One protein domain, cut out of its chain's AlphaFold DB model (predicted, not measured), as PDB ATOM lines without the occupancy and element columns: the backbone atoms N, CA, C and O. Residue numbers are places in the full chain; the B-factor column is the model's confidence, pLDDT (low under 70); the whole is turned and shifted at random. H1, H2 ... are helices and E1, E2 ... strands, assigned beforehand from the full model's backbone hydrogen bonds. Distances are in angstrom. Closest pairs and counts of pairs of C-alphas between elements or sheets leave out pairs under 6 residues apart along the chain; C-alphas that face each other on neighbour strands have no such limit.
ATOM      1  N   CYS A  20      66.767  76.068 -25.143       67.31
ATOM      2  CA  CYS A  20      65.318  75.919 -25.270       67.31
ATOM      3  C   CYS A  20      64.611  76.353 -23.977       67.31
ATOM      4  O   CYS A  20      63.591  77.021 -24.038       67.31
ATOM      5  N   VAL A  21      65.216  76.076 -22.815       70.56
ATOM      6  CA  VAL A  21      64.716  76.549 -21.513       70.56
ATOM      7  C   VAL A  21      64.759  78.078 -21.410       70.56
ATOM      8  O   VAL A  21      63.809  78.679 -20.926       70.56
ATOM      9  N   ALA A  22      65.833  78.719 -21.881       63.28
ATOM     10  CA  ALA A  22      65.950  80.178 -21.845       63.28
ATOM     11  C   ALA A  22      64.961  80.885 -22.790       63.28
ATOM     12  O   ALA A  22      64.426  81.927 -22.428       63.28
ATOM     13  N   ALA A  23      64.704  80.319 -23.976       70.62
ATOM     14  CA  ALA A  23      63.700  80.846 -24.900       70.62
ATOM     15  C   ALA A  23      62.283  80.759 -24.305       70.62
ATOM     16  O   ALA A  23      61.586  81.765 -24.261       70.62
ATOM     17  N   LEU A  24      61.921  79.600 -23.739       76.88
ATOM     18  CA  LEU A  24      60.631  79.402 -23.068       76.88
ATOM     19  C   LEU A  24      60.445  80.341 -21.865       76.88
ATOM     20  O   LEU A  24      59.351  80.845 -21.639       76.88
ATOM     21  N   ALA A  25      61.512  80.601 -21.102       77.12
ATOM     22  CA  ALA A  25      61.466  81.554 -19.995       77.12
ATOM     23  C   ALA A  25      61.220  82.995 -20.476       77.12
ATOM     24  O   ALA A  25      60.414  83.699 -19.877       77.12
ATOM     25  N   GLY A  26      61.864  83.417 -21.569       83.88
ATOM     26  CA  GLY A  26      61.642  84.747 -22.147       83.88
ATOM     27  C   GLY A  26      60.236  84.924 -22.729       83.88
ATOM     28  O   GLY A  26      59.627  85.973 -22.550       83.88
ATOM     29  N   GLU A  27      59.690  83.891 -23.378       89.12
ATOM     30  CA  GLU A  27      58.301  83.890 -23.862       89.12
ATOM     31  C   GLU A  27      57.288  83.940 -22.712       89.12
ATOM     32  O   GLU A  27      56.254  84.601 -22.824       89.12
ATOM     33  N   HIS A  28      57.575  83.259 -21.600       91.44
ATOM     34  CA  HIS A  28      56.746  83.329 -20.400       91.44
ATOM     35  C   HIS A  28      56.747  84.739 -19.797       91.44
ATOM     36  O   HIS A  28      55.677  85.287 -19.554       91.44
ATOM     37  N   GLU A  29      57.917  85.355 -19.623       92.81
ATOM     38  CA  GLU A  29      58.037  86.723 -19.100       92.81
ATOM     39  C   GLU A  29      57.268  87.727 -19.978       92.81
ATOM     40  O   GLU A  29      56.403  88.450 -19.483       92.81
ATOM     41  N   ALA A  30      57.480  87.695 -21.300       94.81
ATOM     42  CA  ALA A  30      56.810  88.597 -22.240       94.81
ATOM     43  C   ALA A  30      55.278  88.434 -22.251       94.81
ATOM     44  O   ALA A  30      54.532  89.419 -22.297       94.81
ATOM     45  N   ARG A  31      54.795  87.190 -22.157       96.25
ATOM     46  CA  ARG A  31      53.365  86.884 -22.030       96.25
ATOM     47  C   ARG A  31      52.771  87.522 -20.789       96.25
ATOM     48  O   ARG A  31      51.733  88.176 -20.862       96.25
ATOM     49  N   MET A  32      53.407  87.301 -19.649       96.94
ATOM     50  CA  MET A  32      52.858  87.738 -18.381       96.94
ATOM     51  C   MET A  32      52.916  89.261 -18.228       96.94
ATOM     52  O   MET A  32      51.968  89.853 -17.713       96.94
ATOM     53  N   ASP A  33      53.960  89.907 -18.750       96.50
ATOM     54  CA  ASP A  33      54.022  91.365 -18.879       96.50
ATOM     55  C   ASP A  33      52.887  91.900 -19.765       96.50
ATOM     56  O   ASP A  33      52.228  92.887 -19.425       96.50
ATOM     57  N   SER A  34      52.593  91.213 -20.873       97.44
ATOM     58  CA  SER A  34      51.480  91.570 -21.757       97.44
ATOM     59  C   SER A  34      50.121  91.423 -21.064       97.44
ATOM     60  O   SER A  34      49.260  92.296 -21.194       97.44
ATOM     61  N   TYR A  35      49.927  90.366 -20.275       98.19
ATOM     62  CA  TYR A  35      48.713  90.176 -19.477       98.19
ATOM     63  C   TYR A  35      48.565  91.231 -18.380       98.19
ATOM     64  O   TYR A  35      47.476  91.782 -18.202       98.19
ATOM     65  N   ALA A  36      49.657  91.584 -17.697       97.81
ATOM     66  CA  ALA A  36      49.660  92.673 -16.730       97.81
ATOM     67  C   ALA A  36      49.282  94.009 -17.387       97.81
ATOM     68  O   ALA A  36      48.480  94.753 -16.826       97.81
ATOM     69  N   ALA A  37      49.776  94.293 -18.595       97.44
ATOM     70  CA  ALA A  37      49.421  95.502 -19.337       97.44
ATOM     71  C   ALA A  37      47.934  95.544 -19.743       97.44
ATOM     72  O   ALA A  37      47.303  96.605 -19.678       97.44
ATOM     73  N   VAL A  38      47.344  94.408 -20.138       98.06
ATOM     74  CA  VAL A  38      45.896  94.311 -20.405       98.06
ATOM     75  C   VAL A  38      45.100  94.628 -19.141       98.06
ATOM     76  O   VAL A  38      44.211  95.481 -19.179       98.06
ATOM     77  N   LEU A  39      45.457  94.007 -18.011       98.00
ATOM     78  CA  LEU A  39      44.781  94.243 -16.738       98.00
ATOM     79  C   LEU A  39      44.958  95.694 -16.258       98.00
ATOM     80  O   LEU A  39      43.992  96.320 -15.836       98.00
ATOM     81  N   GLU A  40      46.145  96.285 -16.400       97.69
ATOM     82  CA  GLU A  40      46.386  97.704 -16.100       97.69
ATOM     83  C   GLU A  40      45.471  98.641 -16.889       97.69
ATOM     84  O   GLU A  40      44.926  99.591 -16.327       97.69
ATOM     85  N   ASN A  41      45.296  98.396 -18.189       97.56
ATOM     86  CA  ASN A  41      44.409  99.208 -19.018       97.56
ATOM     87  C   ASN A  41      42.943  99.046 -18.589       97.56
ATOM     88  O   ASN A  41      42.221 100.043 -18.500       97.56
ATOM     89  N   PHE A  42      42.520  97.824 -18.258       96.94
ATOM     90  CA  PHE A  42      41.192  97.566 -17.710       96.94
ATOM     91  C   PHE A  42      40.953  98.340 -16.403       96.94
ATOM     92  O   PHE A  42      39.972  99.074 -16.297       96.94
ATOM     93  N   LEU A  43      41.887  98.272 -15.451       95.25
ATOM     94  CA  LEU A  43      41.772  98.957 -14.158       95.25
ATOM     95  C   LEU A  43      41.843 100.481 -14.272       95.25
ATOM     96  O   LEU A  43      41.128 101.200 -13.575       95.25
ATOM     97  N   ARG A  44      42.716 100.994 -15.145       95.31
ATOM     98  CA  ARG A  44      42.956 102.434 -15.279       95.31
ATOM     99  C   ARG A  44      41.777 103.155 -15.916       95.31
ATOM    100  O   ARG A  44      41.443 104.268 -15.510       95.31
ATOM    101  N   ASP A  45      41.231 102.591 -16.987       94.69
ATOM    102  CA  ASP A  45      40.286 103.306 -17.844       94.69
ATOM    103  C   ASP A  45      39.197 102.419 -18.464       94.69
ATOM    104  O   ASP A  45      38.528 102.852 -19.411       94.69
ATOM    105  N   GLY A  46      39.009 101.202 -17.949       94.56
ATOM    106  CA  GLY A  46      37.962 100.292 -18.398       94.56
ATOM    107  C   GLY A  46      38.188  99.713 -19.787       94.56
ATOM    108  O   GLY A  46      37.217  99.300 -20.413       94.56
ATOM    109  N   THR A  47      39.410  99.740 -20.328       96.88
ATOM    110  CA  THR A  47      39.678  99.104 -21.628       96.88
ATOM    111  C   THR A  47      39.567  97.589 -21.501       96.88
ATOM    112  O   THR A  47      40.335  96.964 -20.775       96.88
ATOM    113  N   LEU A  48      38.617  97.005 -22.223       94.69
ATOM    114  CA  LEU A  48      38.435  95.563 -22.348       94.69
ATOM    115  C   LEU A  48      39.487  94.966 -23.299       94.69
ATOM    116  O   LEU A  48      40.048  95.692 -24.122       94.69
ATOM    117  N   PRO A  49      39.736  93.644 -23.258       93.69
ATOM    118  CA  PRO A  49      40.740  93.004 -24.113       93.69
ATOM    119  C   PRO A  49      40.532  93.189 -25.621       93.69
ATOM    120  O   PRO A  49      41.484  93.135 -26.390       93.69
ATOM    121  N   ASN A  50      39.297  93.439 -26.055       91.69
ATOM    122  CA  ASN A  50      38.967  93.735 -27.449       91.69
ATOM    123  C   ASN A  50      39.135  95.225 -27.828       91.69
ATOM    124  O   ASN A  50      38.864  95.596 -28.967       91.69
ATOM    125  N   GLY A  51      39.555  96.079 -26.888       93.31
ATOM    126  CA  GLY A  51      39.726  97.522 -27.067       93.31
ATOM    127  C   GLY A  51      38.486  98.369 -26.760       93.31
ATOM    128  O   GLY A  51      38.596  99.598 -26.719       93.31
ATOM    129  N   ASP A  52      37.329  97.748 -26.517       94.25
ATOM    130  CA  ASP A  52      36.112  98.466 -26.134       94.25
ATOM    131  C   ASP A  52      36.205  99.003 -24.699       94.25
ATOM    132  O   ASP A  52      37.117  98.686 -23.933       94.25
ATOM    133  N   LYS A  53      35.237  99.841 -24.322       94.75
ATOM    134  CA  LYS A  53      35.112 100.357 -22.958       94.75
ATOM    135  C   LYS A  53      34.063  99.585 -22.176       94.75
ATOM    136  O   LYS A  53      32.920  99.485 -22.614       94.75
ATOM    137  N   ALA A  54      34.467  99.097 -21.009       92.38
ATOM    138  CA  ALA A  54      33.591  98.488 -20.027       92.38
ATOM    139  C   ALA A  54      32.551  99.496 -19.517       92.38
ATOM    140  O   ALA A  54      32.842 100.679 -19.306       92.38
ATOM    141  N   GLU A  55      31.333  99.008 -19.308       89.75
ATOM    142  CA  GLU A  55      30.302  99.733 -18.579       89.75
ATOM    143  C   GLU A  55      30.490  99.465 -17.087       89.75
ATOM    144  O   GLU A  55      30.517  98.318 -16.669       89.75
ATOM    145  N   PHE A  56      30.553 100.507 -16.262       89.25
ATOM    146  CA  PHE A  56      30.588 100.331 -14.813       89.25
ATOM    147  C   PHE A  56      29.307 100.849 -14.182       89.25
ATOM    148  O   PHE A  56      28.964 102.029 -14.312       89.25
ATOM    149  N   LEU A  57      28.626  99.977 -13.445       88.25
ATOM    150  CA  LEU A  57      27.580 100.407 -12.530       88.25
ATOM    151  C   LEU A  57      28.211 100.982 -11.262       88.25
ATOM    152  O   LEU A  57      29.157 100.429 -10.699       88.25
ATOM    153  N   GLU A  58      27.670 102.104 -10.787       83.50
ATOM    154  CA  GLU A  58      28.184 102.771  -9.594       83.50
ATOM    155  C   GLU A  58      28.150 101.830  -8.380       83.50
ATOM    156  O   GLU A  58      27.109 101.279  -8.020       83.50
ATOM    157  N   GLY A  59      29.309 101.641  -7.745       76.62
ATOM    158  CA  GLY A  59      29.459 100.774  -6.576       76.62
ATOM    159  C   GLY A  59      29.424  99.272  -6.872       76.62
ATOM    160  O   GLY A  59      29.550  98.486  -5.930       76.62
ATOM    161  N   ALA A  60      29.285  98.863  -8.138       80.31
ATOM    162  CA  ALA A  60      29.389  97.465  -8.513       80.31
ATOM    163  C   ALA A  60      30.832  96.968  -8.346       80.31
ATOM    164  O   ALA A  60      31.806  97.676  -8.597       80.31
ATOM    165  N   LYS A  61      30.944  95.738  -7.854       79.62
ATOM    166  CA  LYS A  61      32.186  94.998  -7.635       79.62
ATOM    167  C   LYS A  61      31.930  93.552  -8.032       79.62
ATOM    168  O   LYS A  61      30.778  93.124  -8.034       79.62
ATOM    169  N   GLY A  62      32.993  92.798  -8.277       84.94
ATOM    170  CA  GLY A  62      32.891  91.382  -8.639       84.94
ATOM    171  C   GLY A  62      33.677  91.011  -9.887       84.94
ATOM    172  O   GLY A  62      33.664  89.846 -10.272       84.94
ATOM    173  N   ASP A  63      34.373  91.973 -10.493       96.50
ATOM    174  CA  ASP A  63      35.296  91.681 -11.577       96.50
ATOM    175  C   ASP A  63      36.468  90.855 -11.045       96.50
ATOM    176  O   ASP A  63      37.052  91.156  -9.997       96.50
ATOM    177  N   VAL A  64      36.785  89.791 -11.767       98.19
ATOM    178  CA  VAL A  64      37.858  88.856 -11.434       98.19
ATOM    179  C   VAL A  64      38.648  88.529 -12.687       98.19
ATOM    180  O   VAL A  64      38.159  88.674 -13.809       98.19
ATOM    181  N   PHE A  65      39.876  88.071 -12.501       98.62
ATOM    182  CA  PHE A  65      40.701  87.549 -13.577       98.62
ATOM    183  C   PHE A  65      41.416  86.276 -13.128       98.62
ATOM    184  O   PHE A  65      41.480  85.974 -11.937       98.62
ATOM    185  N   ALA A  66      41.946  85.520 -14.078       98.56
ATOM    186  CA  ALA A  66      42.809  84.379 -13.813       98.56
ATOM    187  C   ALA A  66      43.845  84.239 -14.928       98.56
ATOM    188  O   ALA A  66      43.607  84.676 -16.055       98.56
ATOM    189  N   VAL A  67      44.980  83.615 -14.612       98.31
ATOM    190  CA  VAL A  67      45.973  83.190 -15.602       98.31
ATOM    191  C   VAL A  67      46.174  81.687 -15.458       98.31
ATOM    192  O   VAL A  67      46.719  81.227 -14.455       98.31
ATOM    193  N   VAL A  68      45.655  80.918 -16.411       98.06
ATOM    194  CA  VAL A  68      45.590  79.451 -16.344       98.06
ATOM    195  C   VAL A  68      45.490  78.868 -17.754       98.06
ATOM    196  O   VAL A  68      44.891  79.481 -18.630       98.06
ATOM    197  N   ASP A  69      46.100  77.704 -17.973       97.88
ATOM    198  CA  ASP A  69      46.000  76.960 -19.235       97.88
ATOM    199  C   ASP A  69      44.603  76.339 -19.354       97.88
ATOM    200  O   ASP A  69      44.267  75.386 -18.644       97.88
ATOM    201  N   VAL A  70      43.778  76.924 -20.221       98.06
ATOM    202  CA  VAL A  70      42.440  76.424 -20.560       98.06
ATOM    203  C   VAL A  70      42.391  75.826 -21.958       98.06
ATOM    204  O   VAL A  70      41.493  75.034 -22.238       98.06
ATOM    205  N   THR A  71      43.346  76.158 -22.829       97.19
ATOM    206  CA  THR A  71      43.430  75.612 -24.192       97.19
ATOM    207  C   THR A  71      44.036  74.206 -24.232       97.19
ATOM    208  O   THR A  71      43.769  73.440 -25.162       97.19
ATOM    209  N   GLY A  72      44.784  73.821 -23.199       94.50
ATOM    210  CA  GLY A  72      45.477  72.542 -23.078       94.50
ATOM    211  C   GLY A  72      46.796  72.479 -23.850       94.50
ATOM    212  O   GLY A  72      47.297  71.375 -24.084       94.50
ATOM    213  N   ASP A  73      47.346  73.621 -24.272       93.44
ATOM    214  CA  ASP A  73      48.613  73.693 -25.009       93.44
ATOM    215  C   ASP A  73      49.851  73.780 -24.087       93.44
ATOM    216  O   ASP A  73      50.993  73.733 -24.558       93.44
ATOM    217  N   GLY A  74      49.635  73.814 -22.767       93.50
ATOM    218  CA  GLY A  74      50.669  73.917 -21.740       93.50
ATOM    219  C   GLY A  74      51.050  75.353 -21.387       93.50
ATOM    220  O   GLY A  74      51.932  75.559 -20.547       93.50
ATOM    221  N   ALA A  75      50.427  76.342 -22.018       94.62
ATOM    222  CA  ALA A  75      50.772  77.738 -21.916       94.62
ATOM    223  C   ALA A  75      49.539  78.514 -21.407       94.62
ATOM    224  O   ALA A  75      48.468  78.403 -21.980       94.62
ATOM    225  N   PRO A  76      49.633  79.304 -20.323       96.94
ATOM    226  CA  PRO A  76      48.430  79.851 -19.707       96.94
ATOM    227  C   PRO A  76      47.819  80.990 -20.526       96.94
ATOM    228  O   PRO A  76      48.559  81.797 -21.100       96.94
ATOM    229  N   GLU A  77      46.491  81.089 -20.492       98.44
ATOM    230  CA  GLU A  77      45.694  82.204 -21.008       98.44
ATOM    231  C   GLU A  77      45.322  83.193 -19.901       98.44
ATOM    232  O   GLU A  77      45.193  82.817 -18.736       98.44
ATOM    233  N   LEU A  78      45.073  84.451 -20.273       98.62
ATOM    234  CA  LEU A  78      44.440  85.439 -19.399       98.62
ATOM    235  C   LEU A  78      42.922  85.409 -19.594       98.62
ATOM    236  O   LEU A  78      42.424  85.645 -20.699       98.62
ATOM    237  N   ILE A  79      42.204  85.200 -18.493       98.75
ATOM    238  CA  ILE A  79      40.746  85.264 -18.408       98.75
ATOM    239  C   ILE A  79      40.362  86.514 -17.621       98.75
ATOM    240  O   ILE A  79      40.859  86.706 -16.515       98.75
ATOM    241  N   ILE A  80      39.462  87.344 -18.150       98.44
ATOM    242  CA  ILE A  80      38.860  88.472 -17.421       98.44
ATOM    243  C   ILE A  80      37.349  88.296 -17.425       98.44
ATOM    244  O   ILE A  80      36.728  88.248 -18.485       98.44
ATOM    245  N   ARG A  81      36.755  88.257 -16.235       98.12
ATOM    246  CA  ARG A  81      35.313  88.190 -16.016       98.12
ATOM    247  C   ARG A  81      34.833  89.532 -15.480       98.12
ATOM    248  O   ARG A  81      35.071  89.861 -14.320       98.12
ATOM    249  N   HIS A  82      34.137  90.281 -16.325       97.00
ATOM    250  CA  HIS A  82      33.544  91.567 -15.988       97.00
ATOM    251  C   HIS A  82      32.051  91.398 -15.677       97.00
ATOM    252  O   HIS A  82      31.240  91.044 -16.533       97.00
ATOM    253  N   THR A  83      31.692  91.636 -14.418       95.69
ATOM    254  CA  THR A  83      30.329  91.526 -13.876       95.69
ATOM    255  C   THR A  83      29.851  92.812 -13.206       95.69
ATOM    256  O   THR A  83      28.656  92.936 -12.927       95.69
ATOM    257  N   ALA A  84      30.733  93.801 -13.007       93.44
ATOM    258  CA  ALA A  84      30.430  95.120 -12.452       93.44
ATOM    259  C   ALA A  84      29.640  96.044 -13.413       93.44
ATOM    260  O   ALA A  84      29.780  97.268 -13.380       93.44
ATOM    261  N   ALA A  85      28.766  95.458 -14.230       92.56
ATOM    262  CA  ALA A  85      27.932  96.096 -15.240       92.56
ATOM    263  C   ALA A  85      26.469  95.651 -15.111       92.56
ATOM    264  O   ALA A  85      26.143  94.664 -14.438       92.56
ATOM    265  N   GLY A  86      25.566  96.353 -15.805       90.44
ATOM    266  CA  GLY A  86      24.234  95.819 -16.067       90.44
ATOM    267  C   GLY A  86      24.333  94.526 -16.876       90.44
ATOM    268  O   GLY A  86      25.302  94.318 -17.596       90.44
ATOM    269  N   MET A  87      23.317  93.664 -16.795       89.38
ATOM    270  CA  MET A  87      23.312  92.352 -17.463       89.38
ATOM    271  C   MET A  87      23.800  92.363 -18.935       89.38
ATOM    272  O   MET A  87      24.535  91.451 -19.293       89.38
ATOM    273  N   PRO A  88      23.464  93.352 -19.793       89.25
ATOM    274  CA  PRO A  88      23.981  93.400 -21.168       89.25
ATOM    275  C   PRO A  88      25.480  93.709 -21.293       89.25
ATOM    276  O   PRO A  88      26.064  93.397 -22.325       89.25
ATOM    277  N   GLY A  89      26.071  94.364 -20.292       91.56
ATOM    278  CA  GLY A  89      27.494  94.702 -20.245       91.56
ATOM    279  C   GLY A  89      28.351  93.643 -19.550       91.56
ATOM    280  O   GLY A  89      29.572  93.744 -19.582       91.56
ATOM    281  N   GLN A  90      27.732  92.630 -18.935       95.19
ATOM    282  CA  GLN A  90      28.453  91.516 -18.327       95.19
ATOM    283  C   GLN A  90      29.062  90.626 -19.407       95.19
ATOM    284  O   GLN A  90      28.370  90.202 -20.333       95.19
ATOM    285  N   ILE A  91      30.353  90.337 -19.278       96.44
ATOM    286  CA  ILE A  91      31.113  89.611 -20.294       96.44
ATOM    287  C   ILE A  91      32.346  88.947 -19.681       96.44
ATOM    288  O   ILE A  91      32.957  89.462 -18.745       96.44
ATOM    289  N   GLU A  92      32.724  87.801 -20.226       98.19
ATOM    290  CA  GLU A  92      33.976  87.116 -19.949       98.19
ATOM    291  C   GLU A  92      34.806  87.030 -21.225       98.19
ATOM    292  O   GLU A  92      34.278  86.758 -22.302       98.19
ATOM    293  N   PHE A  93      36.102  87.284 -21.097       98.31
ATOM    294  CA  PHE A  93      37.076  87.227 -22.176       98.31
ATOM    295  C   PHE A  93      38.144  86.195 -21.848       98.31
ATOM    296  O   PHE A  93      38.632  86.169 -20.720       98.31
ATOM    297  N   VAL A  94      38.570  85.436 -22.854       98.62
ATOM    298  CA  VAL A  94      39.781  84.607 -22.801       98.62
ATOM    299  C   VAL A  94      40.734  85.100 -23.871       98.62
ATOM    300  O   VAL A  94      40.352  85.287 -25.030       98.62
ATOM    301  N   THR A  95      41.984  85.303 -23.484       98.50
ATOM    302  CA  THR A  95      43.035  85.780 -24.374       98.50
ATOM    303  C   THR A  95      44.279  84.914 -24.274       98.50
ATOM    304  O   THR A  95      44.677  84.516 -23.182       98.50
ATOM    305  N   THR A  96      44.921  84.666 -25.412       97.50
ATOM    306  CA  THR A  96      46.242  84.032 -25.480       97.50
ATOM    307  C   THR A  96      47.308  85.066 -25.851       97.50
ATOM    308  O   THR A  96      46.985  86.187 -26.247       97.50
ATOM    309  N   TYR A  97      48.581  84.719 -25.695       96.56
ATOM    310  CA  TYR A  97      49.702  85.537 -26.157       96.56
ATOM    311  C   TYR A  97      50.336  84.881 -27.381       96.56
ATOM    312  O   TYR A  97      50.726  83.717 -27.334       96.56
ATOM    313  N   ASP A  98      50.433  85.638 -28.471       93.38
ATOM    314  CA  ASP A  98      51.071  85.223 -29.711       93.38
ATOM    315  C   ASP A  98      52.542  85.671 -29.729       93.38
ATOM    316  O   ASP A  98      52.799  86.859 -29.957       93.38
ATOM    317  N   PRO A  99      53.515  84.765 -29.511       89.75
ATOM    318  CA  PRO A  99      54.928  85.136 -29.455       89.75
ATOM    319  C   PRO A  99      55.471  85.617 -30.806       89.75
ATOM    320  O   PRO A  99      56.400  86.421 -30.835       89.75
ATOM    321  N   ASP A 100      54.887  85.178 -31.928       88.88
ATOM    322  CA  ASP A 100      55.310  85.616 -33.265       88.88
ATOM    323  C   ASP A 100      54.910  87.074 -33.539       88.88
ATOM    324  O   ASP A 100      55.618  87.811 -34.232       88.88
ATOM    325  N   GLY A 101      53.755  87.480 -33.007       87.88
ATOM    326  CA  GLY A 101      53.201  88.826 -33.142       87.88
ATOM    327  C   GLY A 101      53.565  89.779 -32.005       87.88
ATOM    328  O   GLY A 101      53.298  90.972 -32.141       87.88
ATOM    329  N   ASP A 102      54.145  89.263 -30.914       90.00
ATOM    330  CA  ASP A 102      54.346  89.966 -29.640       90.00
ATOM    331  C   ASP A 102      53.063  90.684 -29.176       90.00
ATOM    332  O   ASP A 102      53.035  91.891 -28.927       90.00
ATOM    333  N   ALA A 103      51.948  89.946 -29.171       92.19
ATOM    334  CA  ALA A 103      50.623  90.523 -28.966       92.19
ATOM    335  C   ALA A 103      49.667  89.589 -28.218       92.19
ATOM    336  O   ALA A 103      49.691  88.370 -28.378       92.19
ATOM    337  N   VAL A 104      48.757  90.189 -27.449       96.06
ATOM    338  CA  VAL A 104      47.609  89.484 -26.868       96.06
ATOM    339  C   VAL A 104      46.524  89.326 -27.931       96.06
ATOM    340  O   VAL A 104      46.157  90.289 -28.604       96.06
ATOM    341  N   VAL A 105      45.999  88.111 -28.062       96.69
ATOM    342  CA  VAL A 105      44.959  87.743 -29.022       96.69
ATOM    343  C   VAL A 105      43.716  87.301 -28.263       96.69
ATOM    344  O   VAL A 105      43.786  86.445 -27.383       96.69
ATOM    345  N   LEU A 106      42.569  87.884 -28.608       97.69
ATOM    346  CA  LEU A 106      41.273  87.447 -28.101       97.69
ATOM    347  C   LEU A 106      40.869  86.132 -28.764       97.69
ATOM    348  O   LEU A 106      40.752  86.096 -29.985       97.69
ATOM    349  N   ILE A 107      40.608  85.100 -27.961       98.06
ATOM    350  CA  ILE A 107      40.266  83.759 -28.463       98.06
ATOM    351  C   ILE A 107      38.844  83.320 -28.096       98.06
ATOM    352  O   ILE A 107      38.306  82.410 -28.719       98.06
ATOM    353  N   PHE A 108      38.221  83.948 -27.096       98.38
ATOM    354  CA  PHE A 108      36.829  83.691 -26.724       98.38
ATOM    355  C   PHE A 108      36.217  84.897 -26.015       98.38
ATOM    356  O   PHE A 108      36.896  85.577 -25.241       98.38
ATOM    357  N   ARG A 109      34.924  85.141 -26.252       96.94
ATOM    358  CA  ARG A 109      34.121  86.061 -25.445       96.94
ATOM    359  C   ARG A 109      32.664  85.607 -25.386       96.94
ATOM    360  O   ARG A 109      32.091  85.317 -26.433       96.94
ATOM    361  N   ASP A 110      32.057  85.639 -24.206       96.50
ATOM    362  CA  ASP A 110      30.618  85.395 -24.028       96.50
ATOM    363  C   ASP A 110      30.136  85.932 -22.666       96.50
ATOM    364  O   ASP A 110      30.896  86.550 -21.921       96.50
ATOM    365  N   PHE A 111      28.864  85.727 -22.330       95.81
ATOM    366  CA  PHE A 111      28.306  85.988 -21.006       95.81
ATOM    367  C   PHE A 111      29.103  85.245 -19.907       95.81
ATOM    368  O   PHE A 111      29.513  84.104 -20.126       95.81
ATOM    369  N   PRO A 112      29.319  85.842 -18.711       95.75
ATOM    370  CA  PRO A 112      30.224  85.313 -17.687       95.75
ATOM    371  C   PRO A 112      29.621  84.162 -16.863       95.75
ATOM    372  O   PRO A 112      29.543  84.215 -15.634       95.75
ATOM    373  N   ALA A 113      29.196  83.109 -17.552       96.00
ATOM    374  CA  ALA A 113      28.731  81.846 -16.994       96.00
ATOM    375  C   ALA A 113      29.431  80.686 -17.722       96.00
ATOM    376  O   ALA A 113      28.809  79.870 -18.399       96.00
ATOM    377  N   VAL A 114      30.761  80.662 -17.619       98.12
ATOM    378  CA  VAL A 114      31.629  79.736 -18.357       98.12
ATOM    379  C   VAL A 114      32.262  78.719 -17.411       98.12
ATOM    380  O   VAL A 114      32.775  79.078 -16.347       98.12
ATOM    381  N   THR A 115      32.241  77.451 -17.817       98.00
ATOM    382  CA  THR A 115      32.980  76.346 -17.191       98.00
ATOM    383  C   THR A 115      34.036  75.839 -18.164       98.00
ATOM    384  O   THR A 115      33.707  75.457 -19.286       98.00
ATOM    385  N   VAL A 229      39.435  77.198 -11.705       98.25
ATOM    386  CA  VAL A 229      40.039  78.454 -12.157       98.25
ATOM    387  C   VAL A 229      40.516  79.268 -10.942       98.25
ATOM    388  O   VAL A 229      39.696  79.615 -10.085       98.25
ATOM    389  N   PRO A 230      41.812  79.631 -10.863       97.62
ATOM    390  CA  PRO A 230      42.384  80.332  -9.717       97.62
ATOM    391  C   PRO A 230      42.072  81.833  -9.776       97.62
ATOM    392  O   PRO A 230      42.939  82.659 -10.059       97.62
ATOM    393  N   TRP A 231      40.811  82.189  -9.543       97.81
ATOM    394  CA  TRP A 231      40.345  83.570  -9.627       97.81
ATOM    395  C   TRP A 231      41.051  84.493  -8.632       97.81
ATOM    396  O   TRP A 231      41.097  84.235  -7.427       97.81
ATOM    397  N   LEU A 232      41.507  85.629  -9.147       97.69
ATOM    398  CA  LEU A 232      41.983  86.782  -8.399       97.69
ATOM    399  C   LEU A 232      41.028  87.962  -8.617       97.69
ATOM    400  O   LEU A 232      40.407  88.065  -9.679       97.69
ATOM    401  N   PRO A 233      40.885  88.868  -7.636       96.88
ATOM    402  CA  PRO A 233      40.127  90.093  -7.848       96.88
ATOM    403  C   PRO A 233      40.779  90.926  -8.957       96.88
ATOM    404  O   PRO A 233      41.996  91.082  -8.987       96.88
ATOM    405  N   ALA A 234      39.979  91.478  -9.871       96.31
ATOM    406  CA  ALA A 234      40.468  92.433 -10.861       96.31
ATOM    407  C   ALA A 234      40.571  93.822 -10.213       96.31
ATOM    408  O   ALA A 234      39.736  94.698 -10.435       96.31
ATOM    409  N   ASP A 235      41.590  93.995  -9.374       95.69
ATOM    410  CA  ASP A 235      41.956  95.239  -8.698       95.69
ATOM    411  C   ASP A 235      43.487  95.401  -8.601       95.69
ATOM    412  O   ASP A 235      44.252  94.621  -9.176       95.69
ATOM    413  N   GLU A 236      43.945  96.455  -7.919       96.00
ATOM    414  CA  GLU A 236      45.376  96.749  -7.755       96.00
ATOM    415  C   GLU A 236      46.130  95.621  -7.024       96.00
ATOM    416  O   GLU A 236      47.255  95.304  -7.413       96.00
ATOM    417  N   ASP A 237      45.506  94.975  -6.031       95.94
ATOM    418  CA  ASP A 237      46.116  93.889  -5.252       95.94
ATOM    419  C   ASP A 237      46.264  92.617  -6.103       95.94
ATOM    420  O   ASP A 237      47.279  91.917  -6.031       95.94
ATOM    421  N   GLY A 238      45.261  92.304  -6.928       96.88
ATOM    422  CA  GLY A 238      45.335  91.208  -7.890       96.88
ATOM    423  C   GLY A 238      46.401  91.448  -8.963       96.88
ATOM    424  O   GLY A 238      47.199  90.555  -9.255       96.88
ATOM    425  N   LEU A 239      46.484  92.668  -9.501       97.25
ATOM    426  CA  LEU A 239      47.534  93.053 -10.448       97.25
ATOM    427  C   LEU A 239      48.937  92.947  -9.830       97.25
ATOM    428  O   LEU A 239      49.876  92.511 -10.500       97.25
ATOM    429  N   GLU A 240      49.106  93.339  -8.566       96.75
ATOM    430  CA  GLU A 240      50.382  93.184  -7.867       96.75
ATOM    431  C   GLU A 240      50.758  91.702  -7.711       96.75
ATOM    432  O   GLU A 240      51.901  91.334  -7.989       96.75
ATOM    433  N   GLN A 241      49.800  90.841  -7.355       96.00
ATOM    434  CA  GLN A 241      50.023  89.393  -7.278       96.00
ATOM    435  C   GLN A 241      50.451  88.795  -8.621       96.00
ATOM    436  O   GLN A 241      51.393  88.004  -8.650       96.00
ATOM    437  N   LEU A 242      49.820  89.204  -9.728       95.44
ATOM    438  CA  LEU A 242      50.208  88.773 -11.074       95.44
ATOM    439  C   LEU A 242      51.675  89.117 -11.368       95.44
ATOM    440  O   LEU A 242      52.433  88.263 -11.810       95.44
ATOM    441  N   LYS A 243      52.097  90.349 -11.062       93.62
ATOM    442  CA  LYS A 243      53.471  90.815 -11.311       93.62
ATOM    443  C   LYS A 243      54.520  90.158 -10.416       93.62
ATOM    444  O   LYS A 243      55.669  90.047 -10.821       93.62
ATOM    445  N   GLN A 244      54.155  89.780  -9.192       88.31
ATOM    446  CA  GLN A 244      55.057  89.094  -8.259       88.31
ATOM    447  C   GLN A 244      55.180  87.590  -8.545       88.31
ATOM    448  O   GLN A 244      56.131  86.964  -8.077       88.31
ATOM    449  N   GLY A 245      54.206  87.013  -9.256       73.94
ATOM    450  CA  GLY A 245      54.201  85.613  -9.680       73.94
ATOM    451  C   GLY A 245      55.058  85.314 -10.915       73.94
ATOM    452  O   GLY A 245      55.236  84.134 -11.216       73.94
ATOM    453  N   ASN A 246      55.576  86.353 -11.584       58.69
ATOM    454  CA  ASN A 246      56.516  86.269 -12.711       58.69
ATOM    455  C   ASN A 246      57.961  86.041 -12.264       58.69
ATOM    456  O   ASN A 246      58.417  86.734 -11.324       58.69
TER     457      ASN A 246
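AT A GLANCE: This is residues 20 to 115 and 229 to 246 of the 246 residues of an uncharacterized protein of Fretibacterium sp (UniProt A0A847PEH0). A strongly twisted sheet of four strands forms one layer, and the long helix H1 lies over one face of it as a second layer, running lengthwise. The short helix H2 packs side by side with H1, near the sheet's edge strand E1, and only grazes the sheet. The 114 printed residues hold two named helices and four named strands, in the order H1 E1 E2 E3 E4 H2; the sheet has the order E1 E2 E3 E4, is antiparallel throughout, and the class is mixed, helices and strands. The whole is compact, with a radius of gyration of the C-alphas of 13.9 A, and its outline is elongated, spanning 48 by 25 by 24 A.

HOW THE PARTS SIT: The printed part begins with the helix H1, residues 20 to 45, which is on the sheet made by the strands E1, residues 64 to 68, E2, residues 77 to 82, E3, residues 91 to 98, and E4, residues 103 to 110. These two layers, a helix on one face of a sheet, lie with H1 at a height over the sheet of 8.0 A. H1 lies over E3, and on the local plane their lines stand at 28 degrees, so that H1 only just runs along the strands. Residues 27 to 42 of H1 come within 10 A of the sheet; the closest C-alphas of H1 and E3 are those of Arg 31 and Tyr 97, 5.7 A apart. The four strands form a meander, each the antiparallel neighbour of the one before. E1 and E2 are a hairpin at 166 degrees between their directions, with N 66 and O 79 within hydrogen-bond range at 2.9 A. E2 and E3 are a hairpin at 159 degrees, with N 82 and O 91 at 2.8 A. E3 and E4 are a hairpin at 152 degrees, with N 94 and O 108 at 2.9 A. The edge strands E1 and E4 are apart. Residues 64 to 65 of E1 also pair, antiparallel, with residues 232 to 233, a stretch too short to be named. The helix H2, residues 236 to 244, touches H1, which touches it with residues 32 to 43 alone; the closest C-alphas of the two, those of Ala 36 and Leu 239, are 6.6 A apart. Their lines stand at a shallow tilt of 11 degrees, and they run opposite ways. H2 only grazes the sheet, with its residues 238 to 242, and E1 and H2 are near each other. In H1 and H2 every O i to N i+4 pair is within hydrogen-bond range.

IN THESE COORDINATES: H1 runs from C-alpha 20 at (65.318, 75.919, -25.270) to C-alpha 45 at (40.286, 103.306, -17.844), 37.8 A. E1 begins with C-alpha 64 at (37.858, 88.856, -11.434) and measures 13.1 A, and E2 measures 16.1 A. E3 and E4, the longest strands with 8 residues each, measure 22.5 A and 21.2 A. H2, 12.4 A long, ends with C-alpha 244 at (55.057, 89.094, -8.259).

THE WHOLE: The two C-alphas farthest apart, those of Cys 20 and Glu 58, are 48.4 A from each other. Residues 116 to 228 are cut out, and C-alphas 115 and 229 are 8.9 A apart across the cut, which falls in the link from E4 to H2. The link from H1 to E1 is long, with residues 46 to 63 in no named element; that from E3 to E4 is tight. The mean pLDDT of the printed part is 92.9, and residues 20, 22 and 246 are under 70. Residue 246 is the chain's last.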